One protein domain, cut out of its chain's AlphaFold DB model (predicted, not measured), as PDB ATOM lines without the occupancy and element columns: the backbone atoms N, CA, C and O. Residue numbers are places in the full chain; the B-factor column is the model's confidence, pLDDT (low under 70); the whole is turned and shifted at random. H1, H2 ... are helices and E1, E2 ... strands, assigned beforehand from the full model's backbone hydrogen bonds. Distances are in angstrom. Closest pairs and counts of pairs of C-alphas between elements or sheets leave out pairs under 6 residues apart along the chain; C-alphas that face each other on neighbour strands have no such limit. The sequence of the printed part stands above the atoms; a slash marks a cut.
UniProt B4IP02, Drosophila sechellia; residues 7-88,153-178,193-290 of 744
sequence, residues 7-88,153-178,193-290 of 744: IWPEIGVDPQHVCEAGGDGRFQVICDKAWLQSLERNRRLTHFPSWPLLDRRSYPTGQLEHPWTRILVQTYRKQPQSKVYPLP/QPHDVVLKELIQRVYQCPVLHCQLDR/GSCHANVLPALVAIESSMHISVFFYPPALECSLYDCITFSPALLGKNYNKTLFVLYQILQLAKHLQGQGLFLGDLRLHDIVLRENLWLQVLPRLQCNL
ATOM      1  N   ILE A   7      24.951 -16.253  45.586       84.00
ATOM      2  CA  ILE A   7      23.682 -16.503  44.882       84.00
ATOM      3  C   ILE A   7      22.502 -15.867  45.633       84.00
ATOM      4  O   ILE A   7      21.637 -15.233  45.030       84.00
ATOM      5  N   TRP A   8      22.456 -16.030  46.956       88.50
ATOM      6  CA  TRP A   8      21.302 -15.631  47.770       88.50
ATOM      7  C   TRP A   8      21.126 -14.111  47.859       88.50
ATOM      8  O   TRP A   8      20.011 -13.647  47.598       88.50
ATOM      9  N   PRO A   9      22.190 -13.314  48.095       84.44
ATOM     10  CA  PRO A   9      22.110 -11.858  48.014       84.44
ATOM     11  C   PRO A   9      21.663 -11.342  46.639       84.44
ATOM     12  O   PRO A   9      20.892 -10.388  46.583       84.44
ATOM     13  N   GLU A  10      22.092 -11.971  45.535       84.38
ATOM     14  CA  GLU A  10      21.684 -11.579  44.173       84.38
ATOM     15  C   GLU A  10      20.191 -11.803  43.908       84.38
ATOM     16  O   GLU A  10      19.552 -11.013  43.212       84.38
ATOM     17  N   ILE A  11      19.630 -12.881  44.459       84.75
ATOM     18  CA  ILE A  11      18.211 -13.236  44.316       84.75
ATOM     19  C   ILE A  11      17.352 -12.539  45.396       84.75
ATOM     20  O   ILE A  11      16.125 -12.529  45.313       84.75
ATOM     21  N   GLY A  12      17.983 -11.904  46.389       82.50
ATOM     22  CA  GLY A  12      17.308 -11.232  47.499       82.50
ATOM     23  C   GLY A  12      16.758 -12.191  48.559       82.50
ATOM     24  O   GLY A  12      15.838 -11.811  49.278       82.50
ATOM     25  N   VAL A  13      17.291 -13.414  48.646       86.56
ATOM     26  CA  VAL A  13      16.967 -14.405  49.684       86.56
ATOM     27  C   VAL A  13      17.947 -14.249  50.844       86.56
ATOM     28  O   VAL A  13      19.155 -14.159  50.635       86.56
ATOM     29  N   ASP A  14      17.427 -14.238  52.069       84.31
ATOM     30  CA  ASP A  14      18.245 -14.180  53.281       84.31
ATOM     31  C   ASP A  14      19.054 -15.489  53.443       84.31
ATOM     32  O   ASP A  14      18.444 -16.558  53.551       84.31
ATOM     33  N   PRO A  15      20.402 -15.454  53.487       84.50
ATOM     34  CA  PRO A  15      21.223 -16.653  53.663       84.50
ATOM     35  C   PRO A  15      20.908 -17.448  54.938       84.50
ATOM     36  O   PRO A  15      21.157 -18.650  54.971       84.50
ATOM     37  N   GLN A  16      20.339 -16.823  55.979       81.81
ATOM     38  CA  GLN A  16      19.921 -17.532  57.199       81.81
ATOM     39  C   GLN A  16      18.812 -18.556  56.931       81.81
ATOM     40  O   GLN A  16      18.696 -19.559  57.634       81.81
ATOM     41  N   HIS A  17      18.021 -18.328  55.883       84.44
ATOM     42  CA  HIS A  17      16.928 -19.198  55.474       84.44
ATOM     43  C   HIS A  17      17.374 -20.372  54.613       84.44
ATOM     44  O   HIS A  17      16.541 -21.211  54.268       84.44
ATOM     45  N   VAL A  18      18.658 -20.455  54.274       84.88
ATOM     46  CA  VAL A  18      19.199 -21.445  53.352       84.88
ATOM     47  C   VAL A  18      20.015 -22.477  54.121       84.88
ATOM     48  O   VAL A  18      20.948 -22.146  54.851       84.88
ATOM     49  N   CYS A  19      19.686 -23.747  53.917       80.94
ATOM     50  CA  CYS A  19      20.454 -24.882  54.409       80.94
ATOM     51  C   CYS A  19      20.900 -25.738  53.220       80.94
ATOM     52  O   CYS A  19      20.115 -25.984  52.309       80.94
ATOM     53  N   GLU A  20      22.152 -26.185  53.195       77.25
ATOM     54  CA  GLU A  20      22.627 -27.098  52.152       77.25
ATOM     55  C   GLU A  20      21.972 -28.472  52.334       77.25
ATOM     56  O   GLU A  20      21.944 -29.031  53.431       77.25
ATOM     57  N   ALA A  21      21.401 -29.008  51.259       70.31
ATOM     58  CA  ALA A  21      20.611 -30.227  51.282       70.31
ATOM     59  C   ALA A  21      21.295 -31.291  50.426       70.31
ATOM     60  O   ALA A  21      21.042 -31.355  49.233       70.31
ATOM     61  N   GLY A  22      22.155 -32.106  51.049       60.44
ATOM     62  CA  GLY A  22      22.870 -33.262  50.480       60.44
ATOM     63  C   GLY A  22      22.928 -33.368  48.945       60.44
ATOM     64  O   GLY A  22      21.993 -33.856  48.306       60.44
ATOM     65  N   GLY A  23      24.067 -32.991  48.361       63.38
ATOM     66  CA  GLY A  23      24.331 -33.063  46.922       63.38
ATOM     67  C   GLY A  23      24.811 -31.731  46.348       63.38
ATOM     68  O   GLY A  23      24.478 -30.669  46.861       63.38
ATOM     69  N   ASP A  24      25.587 -31.793  45.265       69.62
ATOM     70  CA  ASP A  24      26.165 -30.606  44.626       69.62
ATOM     71  C   ASP A  24      25.079 -29.617  44.150       69.62
ATOM     72  O   ASP A  24      24.170 -29.973  43.390       69.62
ATOM     73  N   GLY A  25      25.152 -28.379  44.649       78.62
ATOM     74  CA  GLY A  25      24.232 -27.288  44.315       78.62
ATOM     75  C   GLY A  25      22.799 -27.427  44.848       78.62
ATOM     76  O   GLY A  25      21.903 -26.751  44.337       78.62
ATOM     77  N   ARG A  26      22.533 -28.293  45.836       85.56
ATOM     78  CA  ARG A  26      21.191 -28.462  46.420       85.56
ATOM     79  C   ARG A  26      21.030 -27.739  47.746       85.56
ATOM     80  O   ARG A  26      21.827 -27.897  48.665       85.56
ATOM     81  N   PHE A  27      19.923 -27.018  47.876       86.31
ATOM     82  CA  PHE A  27      19.615 -26.227  49.059       86.31
ATOM     83  C   PHE A  27      18.150 -26.369  49.460       86.31
ATOM     84  O   PHE A  27      17.255 -26.423  48.621       86.31
ATOM     85  N   GLN A  28      17.893 -26.400  50.759       87.00
ATOM     86  CA  GLN A  28      16.582 -26.181  51.344       87.00
ATOM     87  C   GLN A  28      16.444 -24.709  51.714       87.00
ATOM     88  O   GLN A  28      17.339 -24.128  52.325       87.00
ATOM     89  N   VAL A  29      15.309 -24.115  51.356       88.19
ATOM     90  CA  VAL A  29      14.992 -22.725  51.687       88.19
ATOM     91  C   VAL A  29      13.679 -22.685  52.453       88.19
ATOM     92  O   VAL A  29      12.671 -23.214  51.985       88.19
ATOM     93  N   ILE A  30      13.677 -22.060  53.630       88.06
ATOM     94  CA  ILE A  30      12.445 -21.734  54.353       88.06
ATOM     95  C   ILE A  30      11.970 -20.373  53.873       88.06
ATOM     96  O   ILE A  30      12.677 -19.383  54.010       88.06
ATOM     97  N   CYS A  31      10.765 -20.292  53.331       88.38
ATOM     98  CA  CYS A  31      10.211 -19.051  52.808       88.38
ATOM     99  C   CYS A  31       8.736 -18.892  53.174       88.38
ATOM    100  O   CYS A  31       8.037 -19.849  53.509       88.38
ATOM    101  N   ASP A  32       8.258 -17.658  53.095       89.62
ATOM    102  CA  ASP A  32       6.859 -17.317  53.305       89.62
ATOM    103  C   ASP A  32       5.984 -17.772  52.115       89.62
ATOM    104  O   ASP A  32       6.352 -17.619  50.944       89.62
ATOM    105  N   LYS A  33       4.800 -18.333  52.395       87.50
ATOM    106  CA  LYS A  33       3.872 -18.807  51.352       87.50
ATOM    107  C   LYS A  33       3.343 -17.686  50.449       87.50
ATOM    108  O   LYS A  33       3.089 -17.948  49.275       87.50
ATOM    109  N   ALA A  34       3.167 -16.462  50.947       87.19
ATOM    110  CA  ALA A  34       2.725 -15.335  50.125       87.19
ATOM    111  C   ALA A  34       3.840 -14.860  49.180       87.19
ATOM    112  O   ALA A  34       3.560 -14.513  48.030       87.19
ATOM    113  N   TRP A  35       5.104 -14.929  49.612       89.00
ATOM    114  CA  TRP A  35       6.253 -14.695  48.730       89.00
ATOM    115  C   TRP A  35       6.292 -15.701  47.565       89.00
ATOM    116  O   TRP A  35       6.413 -15.294  46.407       89.00
ATOM    117  N   LEU A  36       6.063 -16.995  47.829       86.94
ATOM    118  CA  LEU A  36       5.951 -18.011  46.769       86.94
ATOM    119  C   LEU A  36       4.774 -17.763  45.820       86.94
ATOM    120  O   LEU A  36       4.926 -17.887  44.607       86.94
ATOM    121  N   GLN A  37       3.610 -17.375  46.349       85.62
ATOM    122  CA  GLN A  37       2.451 -17.026  45.519       85.62
ATOM    123  C   GLN A  37       2.732 -15.821  44.614       85.62
ATOM    124  O   GLN A  37       2.223 -15.766  43.492       85.62
ATOM    125  N   SER A  38       3.545 -14.865  45.073       85.12
ATOM    126  CA  SER A  38       3.992 -13.740  44.248       85.12
ATOM    127  C   SER A  38       4.879 -14.208  43.093       85.12
ATOM    128  O   SER A  38       4.670 -13.787  41.954       85.12
ATOM    129  N   LEU A  39       5.804 -15.140  43.341       84.50
ATOM    130  CA  LEU A  39       6.619 -15.739  42.281       84.50
ATOM    131  C   LEU A  39       5.772 -16.517  41.267       84.50
ATOM    132  O   LEU A  39       5.960 -16.352  40.064       84.50
ATOM    133  N   GLU A  40       4.810 -17.312  41.737       81.88
ATOM    134  CA  GLU A  40       3.937 -18.126  40.885       81.88
ATOM    135  C   GLU A  40       3.013 -17.272  40.004       81.88
ATOM    136  O   GLU A  40       2.937 -17.466  38.788       81.88
ATOM    137  N   ARG A  41       2.299 -16.316  40.614       82.12
ATOM    138  CA  ARG A  41       1.242 -15.541  39.944       82.12
ATOM    139  C   ARG A  41       1.766 -14.294  39.255       82.12
ATOM    140  O   ARG A  41       1.356 -14.002  38.135       82.12
ATOM    141  N   ASN A  42       2.644 -13.554  39.929       77.56
ATOM    142  CA  ASN A  42       3.108 -12.252  39.459       77.56
ATOM    143  C   ASN A  42       4.423 -12.352  38.689       77.56
ATOM    144  O   ASN A  42       4.780 -11.387  38.019       77.56
ATOM    145  N   ARG A  43       5.132 -13.491  38.778       82.31
ATOM    146  CA  ARG A  43       6.431 -13.721  38.123       82.31
ATOM    147  C   ARG A  43       7.448 -12.621  38.442       82.31
ATOM    148  O   ARG A  43       8.219 -12.221  37.580       82.31
ATOM    149  N   ARG A  44       7.419 -12.119  39.680       78.38
ATOM    150  CA  ARG A  44       8.239 -10.996  40.147       78.38
ATOM    151  C   ARG A  44       8.938 -11.323  41.453       78.38
ATOM    152  O   ARG A  44       8.327 -11.863  42.374       78.38
ATOM    153  N   LEU A  45      10.198 -10.912  41.540       81.31
ATOM    154  CA  LEU A  45      10.996 -10.960  42.759       81.31
ATOM    155  C   LEU A  45      10.546  -9.853  43.723       81.31
ATOM    156  O   LEU A  45      10.879  -8.681  43.558       81.31
ATOM    157  N   THR A  46       9.756 -10.225  44.727       82.50
ATOM    158  CA  THR A  46       9.356  -9.337  45.828       82.50
ATOM    159  C   THR A  46      10.299  -9.461  47.022       82.50
ATOM    160  O   THR A  46      11.026 -10.446  47.140       82.50
ATOM    161  N   HIS A  47      10.248  -8.485  47.935       83.62
ATOM    162  CA  HIS A  47      11.009  -8.507  49.187       83.62
ATOM    163  C   HIS A  47      10.824  -9.835  49.939       83.62
ATOM    164  O   HIS A  47       9.688 -10.241  50.194       83.62
ATOM    165  N   PHE A  48      11.932 -10.483  50.301       85.81
ATOM    166  CA  PHE A  48      11.938 -11.749  51.030       85.81
ATOM    167  C   PHE A  48      11.719 -11.512  52.534       85.81
ATOM    168  O   PHE A  48      12.512 -10.804  53.159       85.81
ATOM    169  N   PRO A  49      10.648 -12.050  53.142       85.06
ATOM    170  CA  PRO A  49      10.435 -11.928  54.581       85.06
ATOM    171  C   PRO A  49      11.468 -12.753  55.365       85.06
ATOM    172  O   PRO A  49      11.600 -13.950  55.122       85.06
ATOM    173  N   SER A  50      12.158 -12.132  56.324       81.56
ATOM    174  CA  SER A  50      13.069 -12.828  57.248       81.56
ATOM    175  C   SER A  50      12.299 -13.331  58.476       81.56
ATOM    176  O   SER A  50      11.404 -12.638  58.973       81.56
ATOM    177  N   TRP A  51      12.606 -14.541  58.947       80.94
ATOM    178  CA  TRP A  51      12.003 -15.172  60.120       80.94
ATOM    179  C   TRP A  51      12.921 -14.955  61.331       80.94
ATOM    180  O   TRP A  51      13.934 -15.640  61.453       80.94
ATOM    181  N   PRO A  52      12.570 -14.063  62.280       70.12
ATOM    182  CA  PRO A  52      13.500 -13.647  63.336       70.12
ATOM    183  C   PRO A  52      13.918 -14.745  64.326       70.12
ATOM    184  O   PRO A  52      14.859 -14.549  65.084       70.12
ATOM    185  N   LEU A  53      13.191 -15.867  64.371       67.44
ATOM    186  CA  LEU A  53      13.440 -16.982  65.292       67.44
ATOM    187  C   LEU A  53      14.272 -18.106  64.656       67.44
ATOM    188  O   LEU A  53      14.507 -19.126  65.301       67.44
ATOM    189  N   LEU A  54      14.678 -17.954  63.394       71.94
ATOM    190  CA  LEU A  54      15.423 -18.975  62.674       71.94
ATOM    191  C   LEU A  54      16.910 -18.926  63.054       71.94
ATOM    192  O   LEU A  54      17.595 -17.944  62.783       71.94
ATOM    193  N   ASP A  55      17.419 -20.006  63.647       66.75
ATOM    194  CA  ASP A  55      18.850 -20.199  63.900       66.75
ATOM    195  C   ASP A  55      19.387 -21.313  62.992       66.75
ATOM    196  O   ASP A  55      18.817 -22.404  62.899       66.75
ATOM    197  N   ARG A  56      20.523 -21.050  62.337       63.78
ATOM    198  CA  ARG A  56      21.219 -21.995  61.453       63.78
ATOM    199  C   ARG A  56      21.635 -23.280  62.179       63.78
ATOM    200  O   ARG A  56      21.736 -24.321  61.539       63.78
ATOM    201  N   ARG A  57      21.868 -23.225  63.498       59.03
ATOM    202  CA  ARG A  57      22.229 -24.390  64.333       59.03
ATOM    203  C   ARG A  57      21.035 -25.266  64.711       59.03
ATOM    204  O   ARG A  57      21.227 -26.403  65.129       59.03
ATOM    205  N   SER A  58      19.818 -24.741  64.582       62.94
ATOM    206  CA  SER A  58      18.568 -25.446  64.868       62.94
ATOM    207  C   SER A  58      17.581 -25.225  63.725       62.94
ATOM    208  O   SER A  58      16.460 -24.750  63.927       62.94
ATOM    209  N   TYR A  59      18.020 -25.531  62.502       67.25
ATOM    210  CA  TYR A  59      17.152 -25.434  61.338       67.25
ATOM    211  C   TYR A  59      15.950 -26.372  61.552       67.25
ATOM    212  O   TYR A  59      16.150 -27.570  61.771       67.25
ATOM    213  N   PRO A  60      14.704 -25.868  61.548       66.38
ATOM    214  CA  PRO A  60      13.550 -26.670  61.925       66.38
ATOM    215  C   PRO A  60      13.371 -27.806  60.919       66.38
ATOM    216  O   PRO A  60      13.370 -27.565  59.711       66.38
ATOM    217  N   THR A  61      13.207 -29.036  61.408       61.50
ATOM    218  CA  THR A  61      13.121 -30.277  60.610       61.50
ATOM    219  C   THR A  61      11.696 -30.814  60.461       61.50
ATOM    220  O   THR A  61      11.481 -31.773  59.732       61.50
ATOM    221  N   GLY A  62      10.711 -30.192  61.116       65.81
ATOM    222  CA  GLY A  62       9.310 -30.620  61.108       65.81
ATOM    223  C   GLY A  62       8.374 -29.696  60.330       65.81
ATOM    224  O   GLY A  62       8.809 -28.850  59.538       65.81
ATOM    225  N   GLN A  63       7.073 -29.859  60.588       67.75
ATOM    226  CA  GLN A  63       6.027 -28.994  60.055       67.75
ATOM    227  C   GLN A  63       6.226 -27.564  60.564       67.75
ATOM    228  O   GLN A  63       6.304 -27.322  61.765       67.75
ATOM    229  N   LEU A  64       6.318 -26.621  59.631       78.50
ATOM    230  CA  LEU A  64       6.518 -25.214  59.952       78.50
ATOM    231  C   LEU A  64       5.188 -24.536  60.279       78.50
ATOM    232  O   LEU A  64       4.150 -24.849  59.683       78.50
ATOM    233  N   GLU A  65       5.231 -23.585  61.209       77.75
ATOM    234  CA  GLU A  65       4.082 -22.745  61.523       77.75
ATOM    235  C   GLU A  65       3.718 -21.856  60.331       77.75
ATOM    236  O   GLU A  65       4.577 -21.340  59.611       77.75
ATOM    237  N   HIS A  66       2.419 -21.653  60.122       76.50
ATOM    238  CA  HIS A  66       1.940 -20.721  59.109       76.50
ATOM    239  C   HIS A  66       2.471 -19.304  59.414       76.50
ATOM    240  O   HIS A  66       2.305 -18.852  60.547       76.50
ATOM    241  N   PRO A  67       3.047 -18.567  58.442       85.25
ATOM    242  CA  PRO A  67       2.952 -18.741  56.984       85.25
ATOM    243  C   PRO A  67       4.147 -19.442  56.311       85.25
ATOM    244  O   PRO A  67       4.220 -19.470  55.080       85.25
ATOM    245  N   TRP A  68       5.078 -20.006  57.078       86.94
ATOM    246  CA  TRP A  68       6.344 -20.522  56.562       86.94
ATOM    247  C   TRP A  68       6.194 -21.887  55.885       86.94
ATOM    248  O   TRP A  68       5.334 -22.705  56.221       86.94
ATOM    249  N   THR A  69       7.041 -22.139  54.892       86.69
ATOM    250  CA  THR A  69       7.147 -23.426  54.209       86.69
ATOM    251  C   THR A  69       8.589 -23.676  53.787       86.69
ATOM    252  O   THR A  69       9.315 -22.743  53.463       86.69
ATOM    253  N   ARG A  70       9.009 -24.941  53.781       87.44
ATOM    254  CA  ARG A  70      10.329 -25.356  53.294       87.44
ATOM    255  C   ARG A  70      10.206 -25.735  51.831       87.44
ATOM    256  O   ARG A  70       9.239 -26.399  51.502       87.44
ATOM    257  N   ILE A  71      11.138 -25.354  50.971       88.62
ATOM    258  CA  ILE A  71      11.190 -25.766  49.562       88.62
ATOM    259  C   ILE A  71      12.595 -26.245  49.200       88.62
ATOM    260  O   ILE A  71      13.560 -25.924  49.891       88.62
ATOM    261  N   LEU A  72      12.701 -27.003  48.112       88.56
ATOM    262  CA  LEU A  72      13.984 -27.389  47.533       88.56
ATOM    263  C   LEU A  72      14.376 -26.382  46.447       88.56
ATOM    264  O   LEU A  72      13.531 -25.951  45.658       88.56
ATOM    265  N   VAL A  73      15.662 -26.049  46.390       90.38
ATOM    266  CA  VAL A  73      16.283 -25.232  45.351       90.38
ATOM    267  C   VAL A  73      17.497 -25.980  44.803       90.38
ATOM    268  O   VAL A  73      18.369 -26.393  45.566       90.38
ATOM    269  N   GLN A  74      17.557 -26.155  43.484       90.88
ATOM    270  CA  GLN A  74      18.743 -26.667  42.790       90.88
ATOM    271  C   GLN A  74      19.390 -25.525  42.017       90.88
ATOM    272  O   GLN A  74      18.740 -24.894  41.182       90.88
ATOM    273  N   THR A  75      20.673 -25.287  42.255       91.69
ATOM    274  CA  THR A  75      21.463 -24.317  41.502       91.69
ATOM    275  C   THR A  75      22.281 -25.029  40.427       91.69
ATOM    276  O   THR A  75      22.780 -26.140  40.616       91.69
ATOM    277  N   TYR A  76      22.387 -24.389  39.264       91.12
ATOM    278  CA  TYR A  76      23.226 -24.818  38.151       91.12
ATOM    279  C   TYR A  76      24.202 -23.691  37.822       91.12
ATOM    280  O   TYR A  76      23.778 -22.561  37.565       91.12
ATOM    281  N   ARG A  77      25.506 -23.979  37.860       90.31
ATOM    282  CA  ARG A  77      26.562 -22.998  37.584       90.31
ATOM    283  C   ARG A  77      26.622 -22.677  36.091       90.31
ATOM    284  O   ARG A  77      26.610 -23.581  35.260       90.31
ATOM    285  N   LYS A  78      26.723 -21.392  35.766       89.88
ATOM    286  CA  LYS A  78      26.948 -20.896  34.407       89.88
ATOM    287  C   LYS A  78      28.420 -20.984  34.019       89.88
ATOM    288  O   LYS A  78      29.308 -20.798  34.853       89.88
ATOM    289  N   GLN A  79      28.667 -21.247  32.742       88.50
ATOM    290  CA  GLN A  79      29.999 -21.359  32.156       88.50
ATOM    291  C   GLN A  79      30.063 -20.485  30.896       88.50
ATOM    292  O   GLN A  79      30.072 -20.999  29.780       88.50
ATOM    293  N   PRO A  80      30.122 -19.151  31.042       81.38
ATOM    294  CA  PRO A  80      29.994 -18.223  29.914       81.38
ATOM    295  C   PRO A  80      31.120 -18.351  28.874       81.38
ATOM    296  O   PRO A  80      30.972 -17.895  27.742       81.38
ATOM    297  N   GLN A  81      32.247 -18.961  29.253       83.19
ATOM    298  CA  GLN A  81      33.374 -19.234  28.361       83.19
ATOM    299  C   GLN A  81      33.266 -20.591  27.642       83.19
ATOM    300  O   GLN A  81      33.970 -20.785  26.651       83.19
ATOM    301  N   SER A  82      32.391 -21.499  28.095       86.38
ATOM    302  CA  SER A  82      32.192 -22.806  27.462       86.38
ATOM    303  C   SER A  82      31.149 -22.742  26.344       86.38
ATOM    304  O   SER A  82      30.164 -21.990  26.403       86.38
ATOM    305  N   LYS A  83      31.362 -23.553  25.306       86.25
ATOM    306  CA  LYS A  83      30.412 -23.751  24.215       86.25
ATOM    307  C   LYS A  83      30.081 -25.229  24.091       86.25
ATOM    308  O   LYS A  83      30.977 -26.055  23.976       86.25
ATOM    309  N   VAL A  84      28.790 -25.514  24.018       86.25
ATOM    310  CA  VAL A  84      28.238 -26.868  23.981       86.25
ATOM    311  C   VAL A  84      27.436 -27.098  22.707       86.25
ATOM    312  O   VAL A  84      26.998 -26.156  22.031       86.25
ATOM    313  N   TYR A  85      27.206 -28.364  22.380       83.12
ATOM    314  CA  TYR A  85      26.303 -28.737  21.300       83.12
ATOM    315  C   TYR A  85      24.855 -28.307  21.614       83.12
ATOM    316  O   TYR A  85      24.391 -28.458  22.747       83.12
ATOM    317  N   PRO A  86      24.108 -27.770  20.630       85.06
ATOM    318  CA  PRO A  86      22.703 -27.422  20.823       85.06
ATOM    319  C   PRO A  86      21.849 -28.671  21.076       85.06
ATOM    320  O   PRO A  86      22.105 -29.734  20.503       85.06
ATOM    321  N   LEU A  87      20.784 -28.532  21.873       82.31
ATOM    322  CA  LEU A  87      19.890 -29.653  22.170       82.31
ATOM    323  C   LEU A  87      19.167 -30.152  20.902       82.31
ATOM    324  O   LEU A  87      18.790 -29.340  20.044       82.31
ATOM    325  N   PRO A  88      18.868 -31.463  20.796       80.56
ATOM    326  CA  PRO A  88      18.140 -32.023  19.658       80.56
ATOM    327  C   PRO A  88      16.813 -31.304  19.405       80.56
ATOM    328  O   PRO A  88      16.121 -30.896  20.340       80.56
ATOM    329  N   GLN A 153      26.818 -23.619  20.732       85.44
ATOM    330  CA  GLN A 153      26.114 -22.529  21.399       85.44
ATOM    331  C   GLN A 153      26.728 -22.261  22.777       85.44
ATOM    332  O   GLN A 153      27.327 -23.162  23.360       85.44
ATOM    333  N   PRO A 154      26.603 -21.038  23.326       88.62
ATOM    334  CA  PRO A 154      27.055 -20.763  24.686       88.62
ATOM    335  C   PRO A 154      26.362 -21.692  25.687       88.62
ATOM    336  O   PRO A 154      25.138 -21.841  25.631       88.62
ATOM    337  N   HIS A 155      27.133 -22.263  26.616       90.75
ATOM    338  CA  HIS A 155      26.643 -23.184  27.648       90.75
ATOM    339  C   HIS A 155      25.365 -22.679  28.336       90.75
ATOM    340  O   HIS A 155      24.391 -23.414  28.472       90.75
ATOM    341  N   ASP A 156      25.325 -21.397  28.700       89.44
ATOM    342  CA  ASP A 156      24.228 -20.816  29.480       89.44
ATOM    343  C   ASP A 156      22.900 -20.760  28.707       89.44
ATOM    344  O   ASP A 156      21.828 -20.900  29.297       89.44
ATOM    345  N   VAL A 157      22.963 -20.605  27.379       89.69
ATOM    346  CA  VAL A 157      21.779 -20.612  26.503       89.69
ATOM    347  C   VAL A 157      21.187 -22.017  26.441       89.69
ATOM    348  O   VAL A 157      19.978 -22.186  26.599       89.69
ATOM    349  N   VAL A 158      22.046 -23.023  26.274       89.38
ATOM    350  CA  VAL A 158      21.646 -24.433  26.184       89.38
ATOM    351  C   VAL A 158      21.161 -24.950  27.539       89.38
ATOM    352  O   VAL A 158      20.134 -25.620  27.602       89.38
ATOM    353  N   LEU A 159      21.818 -24.571  28.640       90.94
ATOM    354  CA  LEU A 159      21.378 -24.877  30.005       90.94
ATOM    355  C   LEU A 159      19.995 -24.275  30.300       90.94
ATOM    356  O   LEU A 159      19.129 -24.955  30.853       90.94
ATOM    357  N   LYS A 160      19.761 -23.014  29.915       90.81
ATOM    358  CA  LYS A 160      18.457 -22.360  30.076       90.81
ATOM    359  C   LYS A 160      17.368 -23.073  29.276       90.81
ATOM    360  O   LYS A 160      16.302 -23.356  29.822       90.81
ATOM    361  N   GLU A 161      17.648 -23.407  28.017       89.88
ATOM    362  CA  GLU A 161      16.733 -24.178  27.174       89.88
ATOM    363  C   GLU A 161      16.439 -25.561  27.779       89.88
ATOM    364  O   GLU A 161      15.288 -25.996  27.812       89.88
ATOM    365  N   LEU A 162      17.456 -26.232  28.317       89.94
ATOM    366  CA  LEU A 162      17.335 -27.542  28.949       89.94
ATOM    367  C   LEU A 162      16.424 -27.505  30.182       89.94
ATOM    368  O   LEU A 162      15.506 -28.321  30.291       89.94
ATOM    369  N   ILE A 163      16.631 -26.532  31.076       91.62
ATOM    370  CA  ILE A 163      15.780 -26.302  32.255       91.62
ATOM    371  C   ILE A 163      14.329 -26.072  31.823       91.62
ATOM    372  O   ILE A 163      13.411 -26.666  32.390       91.62
ATOM    373  N   GLN A 164      14.113 -25.256  30.789       90.50
ATOM    374  CA  GLN A 164      12.779 -24.985  30.260       90.50
ATOM    375  C   GLN A 164      12.129 -26.235  29.651       90.50
ATOM    376  O   GLN A 164      10.953 -26.479  29.903       90.50
ATOM    377  N   ARG A 165      12.861 -27.062  28.895       88.50
ATOM    378  CA  ARG A 165      12.310 -28.290  28.291       88.50
ATOM    379  C   ARG A 165      11.945 -29.351  29.332       88.50
ATOM    380  O   ARG A 165      10.871 -29.943  29.236       88.50
ATOM    381  N   VAL A 166      12.810 -29.566  30.326       89.38
ATOM    382  CA  VAL A 166      12.619 -30.607  31.350       89.38
ATOM    383  C   VAL A 166      11.559 -30.199  32.369       89.38
ATOM    384  O   VAL A 166      10.616 -30.952  32.615       89.38
ATOM    385  N   TYR A 167      11.693 -29.009  32.956       90.12
ATOM    386  CA  TYR A 167      10.832 -28.581  34.059       90.12
ATOM    387  C   TYR A 167       9.608 -27.782  33.616       90.12
ATOM    388  O   TYR A 167       8.658 -27.663  34.385       90.12
ATOM    389  N   GLN A 168       9.613 -27.230  32.397       87.88
ATOM    390  CA  GLN A 168       8.514 -26.419  31.854       87.88
ATOM    391  C   GLN A 168       8.125 -25.236  32.758       87.88
ATOM    392  O   GLN A 168       6.969 -24.817  32.797       87.88
ATOM    393  N   CYS A 169       9.107 -24.679  33.476       87.81
ATOM    394  CA  CYS A 169       8.930 -23.543  34.377       87.81
ATOM    395  C   CYS A 169       9.432 -22.224  33.749       87.81
ATOM    396  O   CYS A 169      10.319 -22.238  32.889       87.81
ATOM    397  N   PRO A 170       8.870 -21.066  34.148       88.44
ATOM    398  CA  PRO A 170       9.352 -19.763  33.700       88.44
ATOM    399  C   PRO A 170      10.753 -19.464  34.253       88.44
ATOM    400  O   PRO A 170      11.068 -19.841  35.379       88.44
ATOM    401  N   VAL A 171      11.570 -18.741  33.479       88.44
ATOM    402  CA  VAL A 171      12.900 -18.271  33.901       88.44
ATOM    403  C   VAL A 171      12.853 -16.756  34.110       88.44
ATOM    404  O   VAL A 171      12.604 -16.020  33.154       88.44
ATOM    405  N   LEU A 172      13.076 -16.293  35.339       88.56
ATOM    406  CA  LEU A 172      13.152 -14.878  35.720       88.56
ATOM    407  C   LEU A 172      14.606 -14.415  35.744       88.56
ATOM    408  O   LEU A 172      15.484 -15.194  36.094       88.56
ATOM    409  N   HIS A 173      14.867 -13.152  35.419       86.31
ATOM    410  CA  HIS A 173      16.212 -12.575  35.474       86.31
ATOM    411  C   HIS A 173      16.340 -11.644  36.684       86.31
ATOM    412  O   HIS A 173      15.476 -10.793  36.893       86.31
ATOM    413  N   CYS A 174      17.403 -11.775  37.481       75.94
ATOM    414  CA  CYS A 174      17.521 -11.033  38.742       75.94
ATOM    415  C   CYS A 174      17.759  -9.515  38.564       75.94
ATOM    416  O   CYS A 174      17.474  -8.751  39.482       75.94
ATOM    417  N   GLN A 175      18.254  -9.057  37.403       62.16
ATOM    418  CA  GLN A 175      18.735  -7.675  37.215       62.16
ATOM    419  C   GLN A 175      17.780  -6.660  36.548       62.16
ATOM    420  O   GLN A 175      18.193  -5.521  36.369       62.16
ATOM    421  N   LEU A 176      16.514  -6.964  36.225       47.91
ATOM    422  CA  LEU A 176      15.628  -5.994  35.537       47.91
ATOM    423  C   LEU A 176      14.138  -6.112  35.919       47.91
ATOM    424  O   LEU A 176      13.286  -6.308  35.063       47.91
ATOM    425  N   ASP A 177      13.803  -5.953  37.201       41.69
ATOM    426  CA  ASP A 177      12.398  -5.727  37.612       41.69
ATOM    427  C   ASP A 177      12.241  -4.665  38.718       41.69
ATOM    428  O   ASP A 177      11.159  -4.483  39.280       41.69
ATOM    429  N   ARG A 178      13.321  -3.935  39.037       44.78
ATOM    430  CA  ARG A 178      13.309  -2.905  40.087       44.78
ATOM    431  C   ARG A 178      12.914  -1.507  39.617       44.78
ATOM    432  O   ARG A 178      12.472  -0.731  40.455       44.78
ATOM    433  N   GLY A 193       2.796 -27.014  28.008       55.56
ATOM    434  CA  GLY A 193       2.837 -28.459  28.132       55.56
ATOM    435  C   GLY A 193       2.630 -28.835  29.597       55.56
ATOM    436  O   GLY A 193       2.890 -28.043  30.504       55.56
ATOM    437  N   SER A 194       2.129 -30.040  29.849       63.41
ATOM    438  CA  SER A 194       2.211 -30.615  31.187       63.41
ATOM    439  C   SER A 194       3.571 -31.292  31.341       63.41
ATOM    440  O   SER A 194       3.888 -32.206  30.573       63.41
ATOM    441  N   CYS A 195       4.348 -30.877  32.345       80.81
ATOM    442  CA  CYS A 195       5.560 -31.578  32.762       80.81
ATOM    443  C   CYS A 195       5.226 -33.044  33.101       80.81
ATOM    444  O   CYS A 195       4.123 -33.354  33.566       80.81
ATOM    445  N   HIS A 196       6.158 -33.964  32.845       86.31
ATOM    446  CA  HIS A 196       5.946 -35.376  33.144       86.31
ATOM    447  C   HIS A 196       5.703 -35.574  34.650       86.31
ATOM    448  O   HIS A 196       6.436 -35.044  35.478       86.31
ATOM    449  N   ALA A 197       4.708 -36.384  35.020       86.81
ATOM    450  CA  ALA A 197       4.246 -36.514  36.409       86.81
ATOM    451  C   ALA A 197       5.302 -37.056  37.400       86.81
ATOM    452  O   ALA A 197       5.145 -36.919  38.616       86.81
ATOM    453  N   ASN A 198       6.363 -37.682  36.880       90.94
ATOM    454  CA  ASN A 198       7.507 -38.173  37.652       90.94
ATOM    455  C   ASN A 198       8.731 -37.237  37.640       90.94
ATOM    456  O   ASN A 198       9.750 -37.610  38.209       90.94
ATOM    457  N   VAL A 199       8.673 -36.055  37.021       90.19
ATOM    458  CA  VAL A 199       9.681 -34.994  37.219       90.19
ATOM    459  C   VAL A 199       9.264 -34.162  38.430       90.19
ATOM    460  O   VAL A 199       8.075 -33.900  38.626       90.19
ATOM    461  N   LEU A 200      10.224 -33.766  39.268       87.50
ATOM    462  CA  LEU A 200       9.949 -32.878  40.395       87.50
ATOM    463  C   LEU A 200       9.418 -31.525  39.876       87.50
ATOM    464  O   LEU A 200      10.104 -30.875  39.083       87.50
ATOM    465  N   PRO A 201       8.210 -31.092  40.284       87.75
ATOM    466  CA  PRO A 201       7.591 -29.895  39.735       87.75
ATOM    467  C   PRO A 201       8.367 -28.648  40.158       87.75
ATOM    468  O   PRO A 201       8.483 -28.335  41.347       87.75
ATOM    469  N   ALA A 202       8.902 -27.936  39.170       90.00
ATOM    470  CA  ALA A 202       9.528 -26.642  39.383       90.00
ATOM    471  C   ALA A 202       8.481 -25.532  39.285       90.00
ATOM    472  O   ALA A 202       7.687 -25.484  38.346       90.00
ATOM    473  N   LEU A 203       8.520 -24.616  40.244       89.00
ATOM    474  CA  LEU A 203       7.710 -23.409  40.262       89.00
ATOM    475  C   LEU A 203       8.261 -22.372  39.279       89.00
ATOM    476  O   LEU A 203       7.537 -21.836  38.444       89.00
ATOM    477  N   VAL A 204       9.555 -22.076  39.407       90.88
ATOM    478  CA  VAL A 204      10.244 -21.007  38.683       90.88
ATOM    479  C   VAL A 204      11.749 -21.256  38.704       90.88
ATOM    480  O   VAL A 204      12.281 -21.807  39.667       90.88
ATOM    481  N   ALA A 205      12.444 -20.826  37.659       92.31
ATOM    482  CA  ALA A 205      13.893 -20.716  37.636       92.31
ATOM    483  C   ALA A 205      14.303 -19.240  37.700       92.31
ATOM    484  O   ALA A 205      13.678 -18.393  37.067       92.31
ATOM    485  N   ILE A 206      15.348 -18.917  38.452       92.00
ATOM    486  CA  ILE A 206      15.862 -17.556  38.605       92.00
ATOM    487  C   ILE A 206      17.305 -17.527  38.117       92.00
ATOM    488  O   ILE A 206      18.175 -18.212  38.651       92.00
ATOM    489  N   GLU A 207      17.542 -16.750  37.072       91.69
ATOM    490  CA  GLU A 207      18.837 -16.518  36.457       91.69
ATOM    491  C   GLU A 207      19.546 -15.369  37.186       91.69
ATOM    492  O   GLU A 207      19.111 -14.217  37.123       91.69
ATOM    493  N   SER A 208      20.626 -15.715  37.892       89.81
ATOM    494  CA  SER A 208      21.548 -14.803  38.574       89.81
ATOM    495  C   SER A 208      22.753 -14.478  37.676       89.81
ATOM    496  O   SER A 208      22.765 -14.883  36.514       89.81
ATOM    497  N   SER A 209      23.778 -13.758  38.145       87.19
ATOM    498  CA  SER A 209      24.976 -13.482  37.332       87.19
ATOM    499  C   SER A 209      25.759 -14.763  36.985       87.19
ATOM    500  O   SER A 209      26.153 -14.954  35.833       87.19
ATOM    501  N   MET A 210      25.877 -15.684  37.947       87.31
ATOM    502  CA  MET A 210      26.711 -16.890  37.866       87.31
ATOM    503  C   MET A 210      25.928 -18.206  37.883       87.31
ATOM    504  O   MET A 210      26.506 -19.249  37.587       87.31
ATOM    505  N   HIS A 211      24.634 -18.191  38.216       91.19
ATOM    506  CA  HIS A 211      23.847 -19.417  38.383       91.19
ATOM    507  C   HIS A 211      22.440 -19.303  37.786       91.19
ATOM    508  O   HIS A 211      21.910 -18.208  37.605       91.19
ATOM    509  N   ILE A 212      21.818 -20.449  37.505       92.56
ATOM    510  CA  ILE A 212      20.366 -20.576  37.328       92.56
ATOM    511  C   ILE A 212      19.836 -21.426  38.485       92.56
ATOM    512  O   ILE A 212      20.226 -22.583  38.634       92.56
ATOM    513  N   SER A 213      18.971 -20.846  39.316       92.75
ATOM    514  CA  SER A 213      18.422 -21.477  40.523       92.75
ATOM    515  C   SER A 213      16.975 -21.895  40.290       92.75
ATOM    516  O   SER A 213      16.122 -21.043  40.065       92.75
ATOM    517  N   VAL A 214      16.687 -23.193  40.328       92.06
ATOM    518  CA  VAL A 214      15.350 -23.763  40.100       92.06
ATOM    519  C   VAL A 214      14.674 -24.026  41.443       92.06
ATOM    520  O   VAL A 214      15.211 -24.759  42.269       92.06
ATOM    521  N   PHE A 215      13.501 -23.431  41.655       91.38
ATOM    522  CA  PHE A 215      12.708 -23.516  42.882       91.38
ATOM    523  C   PHE A 215      11.590 -24.548  42.703       91.38
ATOM    524  O   PHE A 215      10.807 -24.436  41.761       91.38
ATOM    525  N   PHE A 216      11.480 -25.528  43.603       88.56
ATOM    526  CA  PHE A 216      10.516 -26.633  43.496       88.56
ATOM    527  C   PHE A 216       9.338 -26.492  44.474       88.56
ATOM    528  O   PHE A 216       9.532 -26.206  45.656       88.56
ATOM    529  N   TYR A 217       8.109 -26.714  43.990       81.31
ATOM    530  CA  TYR A 217       6.858 -26.615  44.764       81.31
ATOM    531  C   TYR A 217       5.769 -27.530  44.150       81.31
ATOM    532  O   TYR A 217       5.700 -27.616  42.924       81.31
ATOM    533  N   PRO A 218       4.880 -28.192  44.930       65.31
ATOM    534  CA  PRO A 218       4.695 -28.093  46.377       65.31
ATOM    535  C   PRO A 218       5.726 -28.885  47.187       65.31
ATOM    536  O   PRO A 218       6.143 -29.967  46.766       65.31
ATOM    537  N   PRO A 219       6.089 -28.404  48.386       65.31
ATOM    538  CA  PRO A 219       6.898 -29.155  49.314       65.31
ATOM    539  C   PRO A 219       6.034 -30.198  49.988       65.31
ATOM    540  O   PRO A 219       5.127 -29.904  50.764       65.31
ATOM    541  N   ALA A 220       6.299 -31.437  49.626       55.25
ATOM    542  CA  ALA A 220       5.667 -32.579  50.259       55.25
ATOM    543  C   ALA A 220       6.620 -33.762  50.392       55.25
ATOM    544  O   ALA A 220       6.217 -34.788  50.924       55.25
ATOM    545  N   LEU A 221       7.844 -33.660  49.872       61.41
ATOM    546  CA  LEU A 221       8.711 -34.813  49.730       61.41
ATOM    547  C   LEU A 221      10.003 -34.590  50.486       61.41
ATOM    548  O   LEU A 221      10.942 -33.969  50.003       61.41
ATOM    549  N   GLU A 222       9.985 -35.091  51.706       68.12
ATOM    550  CA  GLU A 222      11.145 -35.137  52.572       68.12
ATOM    551  C   GLU A 222      11.955 -36.412  52.266       68.12
ATOM    552  O   GLU A 222      13.173 -36.361  52.139       68.12
ATOM    553  N   CYS A 223      11.300 -37.548  52.021       79.88
ATOM    554  CA  CYS A 223      11.997 -38.828  51.884       79.88
ATOM    555  C   CYS A 223      12.431 -39.128  50.443       79.88
ATOM    556  O   CYS A 223      11.607 -39.237  49.534       79.88
ATOM    557  N   SER A 224      13.724 -39.344  50.243       86.25
ATOM    558  CA  SER A 224      14.295 -39.901  49.020       86.25
ATOM    559  C   SER A 224      14.148 -41.427  48.948       86.25
ATOM    560  O   SER A 224      13.803 -42.104  49.920       86.25
ATOM    561  N   LEU A 225      14.432 -42.009  47.782       85.31
ATOM    562  CA  LEU A 225      14.517 -43.460  47.629       85.31
ATOM    563  C   LEU A 225      15.672 -44.032  48.466       85.31
ATOM    564  O   LEU A 225      15.558 -45.154  48.958       85.31
ATOM    565  N   TYR A 226      16.743 -43.254  48.668       84.19
ATOM    566  CA  TYR A 226      17.815 -43.599  49.602       84.19
ATOM    567  C   TYR A 226      17.277 -43.739  51.028       84.19
ATOM    568  O   TYR A 226      17.509 -44.764  51.669       84.19
ATOM    569  N   ASP A 227      16.488 -42.765  51.484       81.00
ATOM    570  CA  ASP A 227      15.889 -42.783  52.820       81.00
ATOM    571  C   ASP A 227      14.942 -43.973  52.985       81.00
ATOM    572  O   ASP A 227      14.986 -44.685  53.984       81.00
ATOM    573  N   CYS A 228      14.145 -44.266  51.954       83.12
ATOM    574  CA  CYS A 228      13.251 -45.420  51.948       83.12
ATOM    575  C   CYS A 228      14.009 -46.748  52.099       83.12
ATOM    576  O   CYS A 228      13.612 -47.599  52.888       83.12
ATOM    577  N   ILE A 229      15.114 -46.935  51.376       80.56
ATOM    578  CA  ILE A 229      15.917 -48.164  51.461       80.56
ATOM    579  C   ILE A 229      16.646 -48.259  52.809       80.56
ATOM    580  O   ILE A 229      16.796 -49.356  53.343       80.56
ATOM    581  N   THR A 230      17.076 -47.123  53.356       77.00
ATOM    582  CA  THR A 230      17.921 -47.064  54.556       77.00
ATOM    583  C   THR A 230      17.105 -47.134  55.848       77.00
ATOM    584  O   THR A 230      17.407 -47.933  56.731       77.00
ATOM    585  N   PHE A 231      16.048 -46.327  55.952       78.12
ATOM    586  CA  PHE A 231      15.260 -46.139  57.174       78.12
ATOM    587  C   PHE A 231      13.859 -46.735  57.101       78.12
ATOM    588  O   PHE A 231      13.231 -46.894  58.144       78.12
ATOM    589  N   SER A 232      13.372 -47.063  55.900       78.81
ATOM    590  CA  SER A 232      12.032 -47.623  55.667       78.81
ATOM    591  C   SER A 232      12.016 -48.920  54.836       78.81
ATOM    592  O   SER A 232      11.101 -49.105  54.025       78.81
ATOM    593  N   PRO A 233      12.981 -49.859  54.984       75.56
ATOM    594  CA  PRO A 233      13.168 -50.956  54.026       75.56
ATOM    595  C   PRO A 233      11.955 -51.889  53.908       75.56
ATOM    596  O   PRO A 233      11.740 -52.520  52.869       75.56
ATOM    597  N   ALA A 234      11.114 -51.969  54.943       75.75
ATOM    598  CA  ALA A 234       9.899 -52.776  54.908       75.75
ATOM    599  C   ALA A 234       8.857 -52.265  53.903       75.75
ATOM    600  O   ALA A 234       8.036 -53.059  53.427       75.75
ATOM    601  N   LEU A 235       8.899 -50.981  53.524       76.25
ATOM    602  CA  LEU A 235       8.020 -50.436  52.491       76.25
ATOM    603  C   LEU A 235       8.211 -51.140  51.156       76.25
ATOM    604  O   LEU A 235       7.215 -51.418  50.493       76.25
ATOM    605  N   LEU A 236       9.446 -51.497  50.802       77.62
ATOM    606  CA  LEU A 236       9.792 -52.232  49.582       77.62
ATOM    607  C   LEU A 236       9.748 -53.765  49.775       77.62
ATOM    608  O   LEU A 236      10.110 -54.517  48.875       77.62
ATOM    609  N   GLY A 237       9.302 -54.238  50.944       69.00
ATOM    610  CA  GLY A 237       9.502 -55.607  51.421       69.00
ATOM    611  C   GLY A 237       8.720 -56.744  50.732       69.00
ATOM    612  O   GLY A 237       7.657 -56.566  50.135       69.00
ATOM    613  N   LYS A 238       9.277 -57.951  50.931       61.69
ATOM    614  CA  LYS A 238       8.903 -59.342  50.570       61.69
ATOM    615  C   LYS A 238       8.550 -59.684  49.120       61.69
ATOM    616  O   LYS A 238       8.862 -60.799  48.718       61.69
ATOM    617  N   ASN A 239       7.902 -58.810  48.354       67.44
ATOM    618  CA  ASN A 239       7.486 -59.122  46.986       67.44
ATOM    619  C   ASN A 239       7.984 -58.061  45.999       67.44
ATOM    620  O   ASN A 239       7.947 -56.868  46.291       67.44
ATOM    621  N   TYR A 240       8.387 -58.490  44.804       82.88
ATOM    622  CA  TYR A 240       9.035 -57.632  43.810       82.88
ATOM    623  C   TYR A 240       8.111 -56.557  43.224       82.88
ATOM    624  O   TYR A 240       8.601 -55.595  42.646       82.88
ATOM    625  N   ASN A 241       6.789 -56.665  43.390       84.50
ATOM    626  CA  ASN A 241       5.812 -55.756  42.777       84.50
ATOM    627  C   ASN A 241       6.060 -54.273  43.088       84.50
ATOM    628  O   ASN A 241       5.957 -53.437  42.196       84.50
ATOM    629  N   LYS A 242       6.394 -53.937  44.340       86.31
ATOM    630  CA  LYS A 242       6.634 -52.543  44.743       86.31
ATOM    631  C   LYS A 242       7.926 -52.002  44.132       86.31
ATOM    632  O   LYS A 242       7.930 -50.905  43.584       86.31
ATOM    633  N   THR A 243       8.989 -52.803  44.148       87.25
ATOM    634  CA  THR A 243      10.257 -52.488  43.477       87.25
ATOM    635  C   THR A 243      10.060 -52.324  41.970       87.25
ATOM    636  O   THR A 243      10.528 -51.351  41.389       87.25
ATOM    637  N   LEU A 244       9.301 -53.223  41.337       87.50
ATOM    638  CA  LEU A 244       8.960 -53.146  39.916       87.50
ATOM    639  C   LEU A 244       8.121 -51.905  39.589       87.50
ATOM    640  O   LEU A 244       8.320 -51.314  38.535       87.50
ATOM    641  N   PHE A 245       7.226 -51.471  40.482       88.69
ATOM    642  CA  PHE A 245       6.459 -50.235  40.306       88.69
ATOM    643  C   PHE A 245       7.343 -48.979  40.362       88.69
ATOM    644  O   PHE A 245       7.146 -48.054  39.573       88.69
ATOM    645  N   VAL A 246       8.347 -48.953  41.246       89.06
ATOM    646  CA  VAL A 246       9.363 -47.886  41.268       89.06
ATOM    647  C   VAL A 246      10.165 -47.892  39.962       89.06
ATOM    648  O   VAL A 246      10.267 -46.862  39.300       89.06
ATOM    649  N   LEU A 247      10.655 -49.058  39.529       89.50
ATOM    650  CA  LEU A 247      11.406 -49.194  38.275       89.50
ATOM    651  C   LEU A 247      10.577 -48.792  37.048       89.50
ATOM    652  O   LEU A 247      11.073 -48.082  36.178       89.50
ATOM    653  N   TYR A 248       9.308 -49.193  36.990       90.19
ATOM    654  CA  TYR A 248       8.392 -48.839  35.907       90.19
ATOM    655  C   TYR A 248       8.254 -47.319  35.741       90.19
ATOM    656  O   TYR A 248       8.332 -46.813  34.622       90.19
ATOM    657  N   GLN A 249       8.092 -46.586  36.846       92.25
ATOM    658  CA  GLN A 249       7.995 -45.125  36.830       92.25
ATOM    659  C   GLN A 249       9.296 -44.466  36.331       92.25
ATOM    660  O   GLN A 249       9.237 -43.542  35.519       92.25
ATOM    661  N   ILE A 250      10.469 -44.967  36.749       90.50
ATOM    662  CA  ILE A 250      11.776 -44.479  36.263       90.50
ATOM    663  C   ILE A 250      11.916 -44.728  34.756       90.50
ATOM    664  O   ILE A 250      12.313 -43.831  34.014       90.50
ATOM    665  N   LEU A 251      11.550 -45.924  34.283       89.00
ATOM    666  CA  LEU A 251      11.626 -46.281  32.864       89.00
ATOM    667  C   LEU A 251      10.674 -45.446  31.998       89.00
ATOM    668  O   LEU A 251      11.043 -45.067  30.888       89.00
ATOM    669  N   GLN A 252       9.476 -45.119  32.493       90.06
ATOM    670  CA  GLN A 252       8.565 -44.209  31.790       90.06
ATOM    671  C   GLN A 252       9.132 -42.796  31.680       90.06
ATOM    672  O   GLN A 252       9.090 -42.202  30.601       90.06
ATOM    673  N   LEU A 253       9.725 -42.284  32.760       90.31
ATOM    674  CA  LEU A 253      10.399 -40.992  32.726       90.31
ATOM    675  C   LEU A 253      11.571 -40.993  31.731       90.31
ATOM    676  O   LEU A 253      11.686 -40.077  30.917       90.31
ATOM    677  N   ALA A 254      12.405 -42.035  31.757       88.94
ATOM    678  CA  ALA A 254      13.520 -42.186  30.827       88.94
ATOM    679  C   ALA A 254      13.037 -42.222  29.369       88.94
ATOM    680  O   ALA A 254      13.565 -41.494  28.531       88.94
ATOM    681  N   LYS A 255      11.978 -42.990  29.078       85.44
ATOM    682  CA  LYS A 255      11.349 -43.044  27.750       85.44
ATOM    683  C   LYS A 255      10.839 -41.670  27.307       85.44
ATOM    684  O   LYS A 255      11.012 -41.306  26.146       85.44
ATOM    685  N   HIS A 256      10.206 -40.916  28.206       86.62
ATOM    686  CA  HIS A 256       9.693 -39.582  27.903       86.62
ATOM    687  C   HIS A 256      10.817 -38.599  27.550       86.62
ATOM    688  O   HIS A 256      10.734 -37.935  26.518       86.62
ATOM    689  N   LEU A 257      11.878 -38.537  28.363       85.56
ATOM    690  CA  LEU A 257      13.028 -37.666  28.099       85.56
ATOM    691  C   LEU A 257      13.761 -38.074  26.820       85.56
ATOM    692  O   LEU A 257      14.051 -37.216  25.987       85.56
ATOM    693  N   GLN A 258      13.954 -39.375  26.595       84.75
ATOM    694  CA  GLN A 258      14.567 -39.878  25.367       84.75
ATOM    695  C   GLN A 258      13.734 -39.520  24.127       84.75
ATOM    696  O   GLN A 258      14.295 -39.193  23.084       84.75
ATOM    697  N   GLY A 259      12.401 -39.508  24.242       79.31
ATOM    698  CA  GLY A 259      11.504 -39.014  23.192       79.31
ATOM    699  C   GLY A 259      11.694 -37.528  22.858       79.31
ATOM    700  O   GLY A 259      11.391 -37.112  21.744       79.31
ATOM    701  N   GLN A 260      12.240 -36.736  23.785       81.81
ATOM    702  CA  GLN A 260      12.644 -35.341  23.565       81.81
ATOM    703  C   GLN A 260      14.121 -35.199  23.149       81.81
ATOM    704  O   GLN A 260      14.611 -34.079  22.998       81.81
ATOM    705  N   GLY A 261      14.839 -36.314  22.974       78.88
ATOM    706  CA  GLY A 261      16.280 -36.334  22.723       78.88
ATOM    707  C   GLY A 261      17.128 -35.983  23.949       78.88
ATOM    708  O   GLY A 261      18.272 -35.575  23.786       78.88
ATOM    709  N   LEU A 262      16.570 -36.102  25.156       84.56
ATOM    710  CA  LEU A 262      17.241 -35.804  26.418       84.56
ATOM    711  C   LEU A 262      17.547 -37.089  27.196       84.56
ATOM    712  O   LEU A 262      16.815 -38.078  27.136       84.56
ATOM    713  N   PHE A 263      18.612 -37.048  27.983       83.50
ATOM    714  CA  PHE A 263      19.046 -38.111  28.872       83.50
ATOM    715  C   PHE A 263      18.696 -37.781  30.320       83.50
ATOM    716  O   PHE A 263      18.792 -36.638  30.770       83.50
ATOM    717  N   LEU A 264      18.298 -38.817  31.058       82.62
ATOM    718  CA  LEU A 264      18.027 -38.736  32.494       82.62
ATOM    719  C   LEU A 264      19.326 -38.645  33.324       82.62
ATOM    720  O   LEU A 264      19.321 -38.057  34.407       82.62
ATOM    721  N   GLY A 265      20.425 -39.186  32.782       79.38
ATOM    722  CA  GLY A 265      21.748 -39.237  33.404       79.38
ATOM    723  C   GLY A 265      21.888 -40.325  34.470       79.38
ATOM    724  O   GLY A 265      20.967 -41.109  34.710       79.38
ATOM    725  N   ASP A 266      23.049 -40.345  35.125       79.44
ATOM    726  CA  ASP A 266      23.333 -41.254  36.239       79.44
ATOM    727  C   ASP A 266      22.543 -40.843  37.485       79.44
ATOM    728  O   ASP A 266      22.931 -39.948  38.241       79.44
ATOM    729  N   LEU A 267      21.402 -41.494  37.699       79.75
ATOM    730  CA  LEU A 267      20.557 -41.233  38.858       79.75
ATOM    731  C   LEU A 267      21.178 -41.789  40.139       79.75
ATOM    732  O   LEU A 267      21.407 -42.992  40.261       79.75
ATOM    733  N   ARG A 268      21.345 -40.931  41.152       82.31
ATOM    734  CA  ARG A 268      21.549 -41.390  42.531       82.31
ATOM    735  C   ARG A 268      20.206 -41.653  43.190       82.31
ATOM    736  O   ARG A 268      19.206 -41.009  42.889       82.31
ATOM    737  N   LEU A 269      20.207 -42.511  44.206       84.00
ATOM    738  CA  LEU A 269      19.026 -42.739  45.048       84.00
ATOM    739  C   LEU A 269      18.522 -41.448  45.728       84.00
ATOM    740  O   LEU A 269      17.322 -41.286  45.924       84.00
ATOM    741  N   HIS A 270      19.429 -40.507  46.009       80.88
ATOM    742  CA  HIS A 270      19.127 -39.172  46.540       80.88
ATOM    743  C   HIS A 270      18.496 -38.213  45.512       80.88
ATOM    744  O   HIS A 270      18.042 -37.140  45.898       80.88
ATOM    745  N   ASP A 271      18.532 -38.533  44.214       84.25
ATOM    746  CA  ASP A 271      17.899 -37.740  43.145       84.25
ATOM    747  C   ASP A 271      16.417 -38.132  42.951       84.25
ATOM    748  O   ASP A 271      15.688 -37.486  42.201       84.25
ATOM    749  N   ILE A 272      15.953 -39.195  43.617       88.50
ATOM    750  CA  ILE A 272      14.601 -39.743  43.482       88.50
ATOM    751  C   ILE A 272      13.862 -39.503  44.790       88.50
ATOM    752  O   ILE A 272      14.206 -40.095  45.808       88.50
ATOM    753  N   VAL A 273      12.829 -38.668  44.766       87.69
ATOM    754  CA  VAL A 273      12.010 -38.358  45.940       87.69
ATOM    755  C   VAL A 273      10.716 -39.166  45.921       87.69
ATOM    756  O   VAL A 273      10.114 -39.355  44.863       87.69
ATOM    757  N   LEU A 274      10.296 -39.683  47.074       85.81
ATOM    758  CA  LEU A 274       9.254 -40.701  47.192       85.81
ATOM    759  C   LEU A 274       8.100 -40.233  48.091       85.81
ATOM    760  O   LEU A 274       8.307 -39.703  49.179       85.81
ATOM    761  N   ARG A 275       6.865 -40.466  47.636       85.25
ATOM    762  CA  ARG A 275       5.633 -40.283  48.422       85.25
ATOM    763  C   ARG A 275       5.269 -41.547  49.192       85.25
ATOM    764  O   ARG A 275       5.648 -42.645  48.796       85.25
ATOM    765  N   GLU A 276       4.424 -41.410  50.215       78.69
ATOM    766  CA  GLU A 276       3.891 -42.540  51.003       78.69
ATOM    767  C   GLU A 276       3.216 -43.621  50.138       78.69
ATOM    768  O   GLU A 276       3.260 -44.804  50.461       78.69
ATOM    769  N   ASN A 277       2.647 -43.239  48.991       84.44
ATOM    770  CA  ASN A 277       2.046 -44.154  48.017       84.44
ATOM    771  C   ASN A 277       3.046 -44.742  46.993       84.44
ATOM    772  O   ASN A 277       2.619 -45.305  45.987       84.44
ATOM    773  N   LEU A 278       4.357 -44.603  47.224       86.25
ATOM    774  CA  LEU A 278       5.455 -45.002  46.328       86.25
ATOM    775  C   LEU A 278       5.477 -44.284  44.969       86.25
ATOM    776  O   LEU A 278       6.157 -44.724  44.036       86.25
ATOM    777  N   TRP A 279       4.743 -43.176  44.838       88.12
ATOM    778  CA  TRP A 279       4.862 -42.312  43.672       88.12
ATOM    779  C   TRP A 279       6.176 -41.539  43.739       88.12
ATOM    780  O   TRP A 279       6.453 -40.888  44.750       88.12
ATOM    781  N   LEU A 280       6.969 -41.602  42.670       90.75
ATOM    782  CA  LEU A 280       8.281 -40.960  42.631       90.75
ATOM    783  C   LEU A 280       8.268 -39.639  41.860       90.75
ATOM    784  O   LEU A 280       7.556 -39.484  40.865       90.75
ATOM    785  N   GLN A 281       9.096 -38.707  42.314       90.12
ATOM    786  CA  GLN A 281       9.448 -37.469  41.630       90.12
ATOM    787  C   GLN A 281      10.973 -37.393  41.552       90.12
ATOM    788  O   GLN A 281      11.650 -37.407  42.573       90.12
ATOM    789  N   VAL A 282      11.516 -37.367  40.341       89.50
ATOM    790  CA  VAL A 282      12.958 -37.380  40.080       89.50
ATOM    791  C   VAL A 282      13.440 -35.969  39.801       89.50
ATOM    792  O   VAL A 282      12.758 -35.201  39.121       89.50
ATOM    793  N   LEU A 283      14.634 -35.667  40.295       88.00
ATOM    794  CA  LEU A 283      15.439 -34.520  39.914       88.00
ATOM    795  C   LEU A 283      16.472 -34.973  38.858       88.00
ATOM    796  O   LEU A 283      17.463 -35.611  39.214       88.00
ATOM    797  N   PRO A 284      16.256 -34.719  37.553       87.00
ATOM    798  CA  PRO A 284      17.173 -35.176  36.513       87.00
ATOM    799  C   PRO A 284      18.534 -34.481  36.596       87.00
ATOM    800  O   PRO A 284      18.621 -33.276  36.859       87.00
ATOM    801  N   ARG A 285      19.610 -35.212  36.287       85.12
ATOM    802  CA  ARG A 285      20.952 -34.629  36.175       85.12
ATOM    803  C   ARG A 285      21.119 -33.932  34.833       85.12
ATOM    804  O   ARG A 285      21.562 -34.531  33.859       85.12
ATOM    805  N   LEU A 286      20.765 -32.655  34.776       87.12
ATOM    806  CA  LEU A 286      20.773 -31.886  33.530       87.12
ATOM    807  C   LEU A 286      22.151 -31.824  32.855       87.12
ATOM    808  O   LEU A 286      22.222 -31.858  31.630       87.12
ATOM    809  N   GLN A 287      23.237 -31.818  33.630       84.38
ATOM    810  CA  GLN A 287      24.602 -31.678  33.116       84.38
ATOM    811  C   GLN A 287      24.976 -32.755  32.084       84.38
ATOM    812  O   GLN A 287      25.735 -32.466  31.170       84.38
ATOM    813  N   CYS A 288      24.394 -33.963  32.150       84.31
ATOM    814  CA  CYS A 288      24.684 -35.032  31.180       84.31
ATOM    815  C   CYS A 288      24.208 -34.737  29.744       84.31
ATOM    816  O   CYS A 288      24.552 -35.467  28.821       84.31
ATOM    817  N   ASN A 289      23.407 -33.685  29.553       84.94
ATOM    818  CA  ASN A 289      22.926 -33.242  28.245       84.94
ATOM    819  C   ASN A 289      23.753 -32.082  27.665       84.94
ATOM    820  O   ASN A 289      23.464 -31.628  26.560       84.94
ATOM    821  N   LEU A 290      24.738 -31.575  28.410       84.94
ATOM    822  CA  LEU A 290      25.610 -30.479  27.998       84.94
ATOM    823  C   LEU A 290      26.922 -31.088  27.509       84.94
ATOM    824  O   LEU A 290      27.786 -31.439  28.304       84.94
TER     825      LEU A 290
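Overview. This is residues 7 to 88, 153 to 178 and 193 to 290 of the 744 residues of a protein of Drosophila sechellia (UniProt B4IP02). The model has two lobes: the larger is a strongly twisted sheet of six strands with H3 over one face and H2 on the other, and the smaller is the short hairpin of E7 and E8 with H4 beside E7 and the long helix H6 beside E8. After that hairpin, H7 brings the printed part back beside H3 of the larger lobe. The printed part has 206 residues with seven named helices and eight named strands, in the order H1 E1 E2 H2 E3 H3 E4 E5 E6 H4 H5 H6 E7 E8 H7. The large sheet runs E1 E2 E3 E6 E5 E4 and is mixed, while the sheet E7 E8 is antiparallel. The class is mixed, helices and strands, and the whole is compact, with a radius of gyration of the C-alphas of 17.7 A and spans of 56 by 45 by 28 A.

Arrangement. H1, residues 7 to 11, is on the large sheet at a height over the sheet of 6.0 A, over none of its strands. E1, residues 18 to 20, and E2, residues 26 to 32, form an antiparallel hairpin, with N 19 and O 28 2.9 A apart, within hydrogen-bond range. H2, residues 33 to 42, follows E2 directly. E3, residues 68 to 77, is the antiparallel neighbour of E2 at 143 degrees, with N 29 and O 71 2.9 A apart. H3, residues 155 to 167, is followed by the edge strand E4, residues 171 to 173. E5, residues 202 to 207, is parallel to E4 at 32 degrees, with N 172 and O 205 2.8 A apart. E6, residues 211 to 216, forms a hairpin with E5, with N 213 and O 206 2.8 A apart, and is the antiparallel neighbour of E3, with N 214 and O 74 2.8 A apart. These make three layers, helices on both faces of a sheet: H3 is on one face, H2 on the other. H3 lies over E6 and E5 at a height over the sheet of 9.4 A and runs along the strands, at 10 degrees to E5 on the local plane; the closest C-alphas of H3 and E5, those of Tyr 167 and Ala 202, are 5.8 A apart. H2 lies over none of the strands, and its C-alpha of Glu 40 is 6.5 A from that of Leu 203 in E5, the closest of the two elements. H4, residues 225 to 231, and H5, residues 233 to 236, only just touch, and only at the corner, with 3 pairs of C-alphas within 8 A, the closest those of Cys 228 and Leu 235 at 7.3 A. H6, residues 240 to 259, is close to H3 but not clearly touching, at a steep tilt of 49 degrees, opposite ways; their closest C-alphas, those of Val 166 and Leu 257, are 7.8 A apart. E7, residues 272 to 274, and E8, residues 280 to 282, form a hairpin, with N 273 and O 281 2.8 A apart. The closest C-alphas of H4 and E7, those of Leu 225 and Ile 272, are 5.6 A apart; those of H6 and E8, Val 246 and Leu 280, are 7.1 A apart. H7, residues 286 to 289, only just touches residues 159 to 163 of H3, with 3 pairs within 8 A, the closest Leu 162 and Leu 286 at 7.2 A. Every O i to N i+4 pair is within hydrogen-bond range in H1, H2, H3, H4 and H6; H5 and H7 are too short for such a pair.

Along the chain. H1 begins at C-alpha 7, (23.682, -16.503, 44.882). E2 is 19.4 A from first to last C-alpha, H2 13.6 A and E3 27.8 A. H3 is 17.9 A long, E5 14.1 A and E6 16.0 A. H6 is 27.9 A long, from C-alpha 240 at (9.035, -57.632, 43.810). H7 ends at C-alpha 289, (22.926, -33.242, 28.245).

Size, cuts and confidence. The C-alphas farthest apart, those of Arg 178 and Lys 238, are 57.6 A apart. Residues 89 to 152 and 179 to 192 are not printed, with gaps of 12.5 A and 30.1 A between the C-alphas across the cuts. The links H2 to E3 and H6 to E7 are long. The mean pLDDT of the printed part is 82.4, and 27 residues are under 70, among them residues 55 to 63 and 218 to 222.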